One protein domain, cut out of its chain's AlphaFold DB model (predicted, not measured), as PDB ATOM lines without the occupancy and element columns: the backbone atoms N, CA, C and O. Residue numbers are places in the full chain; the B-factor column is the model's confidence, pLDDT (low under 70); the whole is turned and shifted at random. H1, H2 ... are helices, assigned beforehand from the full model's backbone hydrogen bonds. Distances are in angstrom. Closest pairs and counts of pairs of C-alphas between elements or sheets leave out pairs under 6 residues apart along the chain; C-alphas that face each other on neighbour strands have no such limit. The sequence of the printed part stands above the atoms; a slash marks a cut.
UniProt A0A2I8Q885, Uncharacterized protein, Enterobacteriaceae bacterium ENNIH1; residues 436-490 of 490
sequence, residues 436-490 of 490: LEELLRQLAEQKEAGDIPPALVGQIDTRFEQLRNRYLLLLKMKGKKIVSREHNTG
ATOM      1  N   LEU A 436      -4.963   3.870  14.622       88.50
ATOM      2  CA  LEU A 436      -6.156   3.769  15.472       88.50
ATOM      3  C   LEU A 436      -7.446   3.967  14.660       88.50
ATOM      4  O   LEU A 436      -8.448   3.306  14.911       88.50
ATOM      5  N   GLU A 437      -7.394   4.831  13.653       89.62
ATOM      6  CA  GLU A 437      -8.470   5.115  12.711       89.62
ATOM      7  C   GLU A 437      -8.905   3.857  11.945       89.62
ATOM      8  O   GLU A 437     -10.097   3.642  11.741       89.62
ATOM      9  N   GLU A 438      -7.956   2.989  11.581       89.75
ATOM     10  CA  GLU A 438      -8.247   1.728  10.892       89.75
ATOM     11  C   GLU A 438      -8.874   0.697  11.842       89.75
ATOM     12  O   GLU A 438      -9.814   0.003  11.459       89.75
ATOM     13  N   LEU A 439      -8.436   0.642  13.104       90.44
ATOM     14  CA  LEU A 439      -9.079  -0.200  14.122       90.44
ATOM     15  C   LEU A 439     -10.520   0.255  14.406       90.44
ATOM     16  O   LEU A 439     -11.417  -0.572  14.554       90.44
ATOM     17  N   LEU A 440     -10.767   1.567  14.434       92.25
ATOM     18  CA  LEU A 440     -12.113   2.128  14.585       92.25
ATOM     19  C   LEU A 440     -12.996   1.846  13.364       92.25
ATOM     20  O   LEU A 440     -14.182   1.558  13.529       92.25
ATOM     21  N   ARG A 441     -12.428   1.877  12.152       93.94
ATOM     22  CA  ARG A 441     -13.128   1.468  10.927       93.94
ATOM     23  C   ARG A 441     -13.555  -0.002  10.999       93.94
ATOM     24  O   ARG A 441     -14.705  -0.308  10.704       93.94
ATOM     25  N   GLN A 442     -12.664  -0.892  11.447       90.94
ATOM     26  CA  GLN A 442     -12.969  -2.316  11.644       90.94
ATOM     27  C   GLN A 442     -14.051  -2.537  12.708       90.94
ATOM     28  O   GLN A 442     -14.945  -3.358  12.513       90.94
ATOM     29  N   LEU A 443     -14.018  -1.773  13.806       91.19
ATOM     30  CA  LEU A 443     -15.060  -1.815  14.834       91.19
ATOM     31  C   LEU A 443     -16.422  -1.372  14.279       91.19
ATOM     32  O   LEU A 443     -17.442  -1.966  14.622       91.19
ATOM     33  N   ALA A 444     -16.452  -0.343  13.428       91.56
ATOM     34  CA  ALA A 444     -17.680   0.114  12.781       91.56
ATOM     35  C   ALA A 444     -18.271  -0.968  11.860       91.56
ATOM     36  O   ALA A 444     -19.459  -1.260  11.954       91.56
ATOM     37  N   GLU A 445     -17.430  -1.619  11.055       91.94
ATOM     38  CA  GLU A 445     -17.823  -2.708  10.148       91.94
ATOM     39  C   GLU A 445     -18.367  -3.932  10.915       91.94
ATOM     40  O   GLU A 445     -19.394  -4.507  10.564       91.94
ATOM     41  N   GLN A 446     -17.739  -4.286  12.037       90.19
ATOM     42  CA  GLN A 446     -18.183  -5.386  12.901       90.19
ATOM     43  C   GLN A 446     -19.463  -5.064  13.680       90.19
ATOM     44  O   GLN A 446     -20.327  -5.922  13.861       90.19
ATOM     45  N   LYS A 447     -19.637  -3.800  14.079       89.12
ATOM     46  CA  LYS A 447     -20.882  -3.320  14.681       89.12
ATOM     47  C   LYS A 447     -22.058  -3.425  13.705       89.12
ATOM     48  O   LYS A 447     -23.155  -3.765  14.140       89.12
ATOM     49  N   GLU A 448     -21.839  -3.164  12.416       86.81
ATOM     50  CA  GLU A 448     -22.849  -3.371  11.367       86.81
ATOM     51  C   GLU A 448     -23.151  -4.859  11.130       86.81
ATOM     52  O   GLU A 448     -24.302  -5.219  10.893       86.81
ATOM     53  N   ALA A 449     -22.150  -5.733  11.272       85.56
ATOM     54  CA  ALA A 449     -22.310  -7.187  11.185       85.56
ATOM     55  C   ALA A 449     -22.969  -7.833  12.427       85.56
ATOM     56  O   ALA A 449     -23.337  -9.005  12.381       85.56
ATOM     57  N   GLY A 450     -23.143  -7.084  13.524       84.88
ATOM     58  CA  GLY A 450     -23.844  -7.526  14.735       84.88
ATOM     59  C   GLY A 450     -23.015  -8.359  15.723       84.88
ATOM     60  O   GLY A 450     -23.565  -8.800  16.730       84.88
ATOM     61  N   ASP A 451     -21.715  -8.542  15.478       85.25
ATOM     62  CA  ASP A 451     -20.792  -9.248  16.375       85.25
ATOM     63  C   ASP A 451     -19.568  -8.367  16.651       85.25
ATOM     64  O   ASP A 451     -18.861  -7.976  15.726       85.25
ATOM     65  N   ILE A 452     -19.334  -8.026  17.922       85.06
ATOM     66  CA  ILE A 452     -18.217  -7.177  18.355       85.06
ATOM     67  C   ILE A 452     -17.232  -8.058  19.136       85.06
ATOM     68  O   ILE A 452     -17.463  -8.345  20.314       85.06
ATOM     69  N   PRO A 453     -16.104  -8.459  18.529       88.56
ATOM     70  CA  PRO A 453     -15.066  -9.216  19.199       88.56
ATOM     71  C   PRO A 453     -14.509  -8.429  20.399       88.56
ATOM     72  O   PRO A 453     -13.972  -7.330  20.221       88.56
ATOM     73  N   PRO A 454     -14.531  -8.995  21.620       87.56
ATOM     74  CA  PRO A 454     -14.020  -8.312  22.813       87.56
ATOM     75  C   PRO A 454     -12.510  -8.044  22.720       87.56
ATOM     76  O   PRO A 454     -12.002  -7.085  23.300       87.56
ATOM     77  N   ALA A 455     -11.791  -8.855  21.938       88.62
ATOM     78  CA  ALA A 455     -10.373  -8.662  21.663       88.62
ATOM     79  C   ALA A 455     -10.091  -7.367  20.878       88.62
ATOM     80  O   ALA A 455      -9.099  -6.702  21.167       88.62
ATOM     81  N   LEU A 456     -10.955  -6.988  19.924       88.81
ATOM     82  CA  LEU A 456     -10.774  -5.756  19.148       88.81
ATOM     83  C   LEU A 456     -11.002  -4.523  20.029       88.81
ATOM     84  O   LEU A 456     -10.210  -3.585  19.993       88.81
ATOM     85  N   VAL A 457     -12.041  -4.556  20.866       90.94
ATOM     86  CA  VAL A 457     -12.345  -3.474  21.815       90.94
ATOM     87  C   VAL A 457     -11.180  -3.265  22.784       90.94
ATOM     88  O   VAL A 457     -10.676  -2.152  22.895       90.94
ATOM     89  N   GLY A 458     -10.658  -4.341  23.386       90.75
ATOM     90  CA  GLY A 458      -9.507  -4.245  24.290       90.75
ATOM     91  C   GLY A 458      -8.238  -3.704  23.618       90.75
ATOM     92  O   GLY A 458      -7.483  -2.945  24.232       90.75
ATOM     93  N   GLN A 459      -8.003  -4.040  22.343       90.31
ATOM     94  CA  GLN A 459      -6.898  -3.467  21.569       90.31
ATOM     95  C   GLN A 459      -7.081  -1.963  21.340       90.31
ATOM     96  O   GLN A 459      -6.130  -1.201  21.522       90.31
ATOM     97  N   ILE A 460      -8.289  -1.527  20.974       91.94
ATOM     98  CA  ILE A 460      -8.617  -0.110  20.769       91.94
ATOM     99  C   ILE A 460      -8.437   0.669  22.070       91.94
ATOM    100  O   ILE A 460      -7.740   1.683  22.064       91.94
ATOM    101  N   ASP A 461      -8.987   0.174  23.178       93.31
ATOM    102  CA  ASP A 461      -8.896   0.825  24.486       93.31
ATOM    103  C   ASP A 461      -7.436   1.007  24.911       93.31
ATOM    104  O   ASP A 461      -7.014   2.109  25.274       93.31
ATOM    105  N   THR A 462      -6.625  -0.044  24.753       90.81
ATOM    106  CA  THR A 462      -5.189   0.000  25.056       90.81
ATOM    107  C   THR A 462      -4.470   1.041  24.191       90.81
ATOM    108  O   THR A 462      -3.694   1.851  24.703       90.81
ATOM    109  N   ARG A 463      -4.729   1.061  22.875       90.00
ATOM    110  CA  ARG A 463      -4.100   2.018  21.945       90.00
ATOM    111  C   ARG A 463      -4.514   3.454  22.247       90.00
ATOM    112  O   ARG A 463      -3.671   4.352  22.217       90.00
ATOM    113  N   PHE A 464      -5.786   3.669  22.565       93.12
ATOM    114  CA  PHE A 464      -6.323   4.975  22.927       93.12
ATOM    115  C   PHE A 464      -5.685   5.492  24.219       93.12
ATOM    116  O   PHE A 464      -5.242   6.642  24.286       93.12
ATOM    117  N   GLU A 465      -5.570   4.634  25.233       91.00
ATOM    118  CA  GLU A 465      -4.945   4.975  26.506       91.00
ATOM    119  C   GLU A 465      -3.456   5.305  26.350       91.00
ATOM    120  O   GLU A 465      -2.999   6.339  26.845       91.00
ATOM    121  N   GLN A 466      -2.713   4.501  25.588       91.25
ATOM    122  CA  GLN A 466      -1.303   4.757  25.282       91.25
ATOM    123  C   GLN A 466      -1.093   6.103  24.572       91.25
ATOM    124  O   GLN A 466      -0.165   6.852  24.909       91.25
ATOM    125  N   LEU A 467      -1.955   6.435  23.606       91.75
ATOM    126  CA  LEU A 467      -1.885   7.685  22.844       91.75
ATOM    127  C   LEU A 467      -2.255   8.889  23.722       91.75
ATOM    128  O   LEU A 467      -1.535   9.892  23.736       91.75
ATOM    129  N   ARG A 468      -3.305   8.762  24.541       91.69
ATOM    130  CA  ARG A 468      -3.702   9.765  25.541       91.69
ATOM    131  C   ARG A 468      -2.578  10.032  26.542       91.69
ATOM    132  O   ARG A 468      -2.257  11.191  26.806       91.69
ATOM    133  N   ASN A 469      -1.952   8.985  27.073       90.25
ATOM    134  CA  ASN A 469      -0.840   9.110  28.017       90.25
ATOM    135  C   ASN A 469       0.341   9.853  27.385       90.25
ATOM    136  O   ASN A 469       0.883  10.782  27.987       90.25
ATOM    137  N   ARG A 470       0.686   9.535  26.130       90.88
ATOM    138  CA  ARG A 470       1.713  10.263  25.370       90.88
ATOM    139  C   ARG A 470       1.350  11.736  25.154       90.88
ATOM    140  O   ARG A 470       2.218  12.592  25.327       90.88
ATOM    141  N   TYR A 471       0.102  12.046  24.808       89.38
ATOM    142  CA  TYR A 471      -0.373  13.425  24.651       89.38
ATOM    143  C   TYR A 471      -0.212  14.233  25.948       89.38
ATOM    144  O   TYR A 471       0.375  15.318  25.944       89.38
ATOM    145  N   LEU A 472      -0.644  13.670  27.079       88.31
ATOM    146  CA  LEU A 472      -0.501  14.306  28.391       88.31
ATOM    147  C   LEU A 472       0.969  14.513  28.781       88.31
ATOM    148  O   LEU A 472       1.316  15.568  29.315       88.31
ATOM    149  N   LEU A 473       1.849  13.554  28.477       87.19
ATOM    150  CA  LEU A 473       3.291  13.701  28.700       87.19
ATOM    151  C   LEU A 473       3.893  14.838  27.866       87.19
ATOM    152  O   LEU A 473       4.711  15.593  28.383       87.19
ATOM    153  N   LEU A 474       3.484  14.998  26.604       85.50
ATOM    154  CA  LEU A 474       3.958  16.097  25.754       85.50
ATOM    155  C   LEU A 474       3.516  17.466  26.294       85.50
ATOM    156  O   LEU A 474       4.328  18.394  26.329       85.50
ATOM    157  N   LEU A 475       2.281  17.579  26.792       83.88
ATOM    158  CA  LEU A 475       1.797  18.793  27.459       83.88
ATOM    159  C   LEU A 475       2.576  19.094  28.750       83.88
ATOM    160  O   LEU A 475       3.021  20.224  28.954       83.88
ATOM    161  N   LYS A 476       2.808  18.082  29.598       80.50
ATOM    162  CA  LYS A 476       3.579  18.228  30.847       80.50
ATOM    163  C   LYS A 476       5.048  18.580  30.586       80.50
ATOM    164  O   LYS A 476       5.605  19.437  31.268       80.50
ATOM    165  N   MET A 477       5.683  17.960  29.589       68.94
ATOM    166  CA  MET A 477       7.072  18.252  29.217       68.94
ATOM    167  C   MET A 477       7.252  19.669  28.674       68.94
ATOM    168  O   MET A 477       8.302  20.262  28.916       68.94
ATOM    169  N   LYS A 478       6.247  20.229  27.988       63.50
ATOM    170  CA  LYS A 478       6.259  21.644  27.595       63.50
ATOM    171  C   LYS A 478       6.366  22.539  28.835       63.50
ATOM    172  O   LYS A 478       7.240  23.392  28.872       63.50
ATOM    173  N   GLY A 479       5.589  22.256  29.885       56.84
ATOM    174  CA  GLY A 479       5.691  22.954  31.175       56.84
ATOM    175  C   GLY A 479       7.037  22.750  31.885       56.84
ATOM    176  O   GLY A 479       7.629  23.706  32.370       56.84
ATOM    177  N   LYS A 480       7.579  21.524  31.896       50.81
ATOM    178  CA  LYS A 480       8.858  21.221  32.570       50.81
ATOM    179  C   LYS A 480      10.082  21.795  31.849       50.81
ATOM    180  O   LYS A 480      11.002  22.247  32.515       50.81
ATOM    181  N   LYS A 481      10.117  21.809  30.511       48.78
ATOM    182  CA  LYS A 481      11.213  22.446  29.752       48.78
ATOM    183  C   LYS A 481      11.261  23.959  29.951       48.78
ATOM    184  O   LYS A 481      12.356  24.509  29.908       48.78
ATOM    185  N   ILE A 482      10.115  24.598  30.188       49.03
ATOM    186  CA  ILE A 482      10.042  26.018  30.555       49.03
ATOM    187  C   ILE A 482      10.692  26.213  31.939       49.03
ATOM    188  O   ILE A 482      11.665  26.947  32.053       49.03
ATOM    189  N   VAL A 483      10.287  25.427  32.943       44.16
ATOM    190  CA  VAL A 483      10.808  25.522  34.325       44.16
ATOM    191  C   VAL A 483      12.281  25.084  34.469       44.16
ATOM    192  O   VAL A 483      13.042  25.665  35.237       44.16
ATOM    193  N   SER A 484      12.740  24.060  33.741       40.50
ATOM    194  CA  SER A 484      14.133  23.582  33.830       40.50
ATOM    195  C   SER A 484      15.135  24.455  33.067       40.50
ATOM    196  O   SER A 484      16.321  24.406  33.388       40.50
ATOM    197  N   ARG A 485      14.700  25.271  32.095       41.06
ATOM    198  CA  ARG A 485      15.569  26.312  31.513       41.06
ATOM    199  C   ARG A 485      15.821  27.450  32.503       41.06
ATOM    200  O   ARG A 485      16.924  27.981  32.512       41.06
ATOM    201  N   GLU A 486      14.856  27.752  33.371       43.94
ATOM    202  CA  GLU A 486      15.007  28.754  34.436       43.94
ATOM    203  C   GLU A 486      15.941  28.300  35.570       43.94
ATOM    204  O   GLU A 486      16.570  29.136  36.205       43.94
ATOM    205  N   HIS A 487      16.079  26.992  35.817       45.56
ATOM    206  CA  HIS A 487      16.917  26.469  36.910       45.56
ATOM    207  C   HIS A 487      18.366  26.119  36.527       45.56
ATOM    208  O   HIS A 487      19.181  25.931  37.421       45.56
ATOM    209  N   ASN A 488      18.706  26.007  35.236       35.19
ATOM    210  CA  ASN A 488      20.043  25.571  34.791       35.19
ATOM    211  C   ASN A 488      20.903  26.709  34.202       35.19
ATOM    212  O   ASN A 488      21.801  26.465  33.402       35.19
ATOM    213  N   THR A 489      20.593  27.955  34.567       41.69
ATOM    214  CA  THR A 489      21.424  29.146  34.296       41.69
ATOM    215  C   THR A 489      21.728  29.925  35.583       41.69
ATOM    216  O   THR A 489      21.831  31.150  35.561       41.69
ATOM    217  N   GLY A 490      21.844  29.204  36.704       37.25
ATOM    218  CA  GLY A 490      22.374  29.709  37.972       37.25
ATOM    219  C   GLY A 490      23.812  29.267  38.170       37.25
ATOM    220  O   GLY A 490      24.051  28.048  38.004       37.25
TER     221      GLY A 490
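AT A GLANCE: This is residues 436 to 490 of the 490 residues of an uncharacterized protein of Enterobacteriaceae bacterium ENNIH1 (UniProt A0A2I8Q885). One long helix, H2, makes the length of this domain, and the much shorter helix H1 folds back along its first part as a lopsided helical hairpin. Past that hairpin the rest of H2 sticks out as a long arm, residues 468 to 490, of which 468 to 487 belong to H2. The printed part has 55 residues with two named helices, H1 then H2 along the chain, and no named strand; the class is all helix. The whole is extended, with a radius of gyration of the C-alphas of 18.9 A and spans of 64 by 15 by 9 A.

IN THESE COORDINATES: H2 holds residues 454 to 487 and measures 48.6 A from first to last C-alpha, from C-alpha 454 at (-14.020, -8.312, 22.813) to C-alpha 487 at (16.917, 26.469, 36.910). It has a kink of 29 degrees near residue 479. H1 holds residues 436 to 449 and measures 20.0 A, beginning with C-alpha 436 at (-6.156, 3.769, 15.472).

HOW THE PARTS SIT: H2 touches H1 with residues 456 to 464 alone. The closest C-alphas of the two are those of Leu 439 and Ile 460, 6.7 A apart. Their lines stand at a shallow tilt of 25 degrees and run opposite ways, and the two form a helical hairpin. In H1 every O i to N i+4 pair is within hydrogen-bond range; in H2 29 of 30 are.

THE WHOLE: The outline is a rod, and the two C-alphas farthest apart, those of Ala 449 and Gly 490, are 63.8 A from each other. Without the stretch that stands free, the body has 32 residues and spans 28 by 17 by 7 A. The printed part has no cut, and the link from H1 to H2, four residues, is tight. Mean pLDDT of the printed part is 78.7, and residues 477 to 490 are under 70; Gly 490 is the chain's last residue.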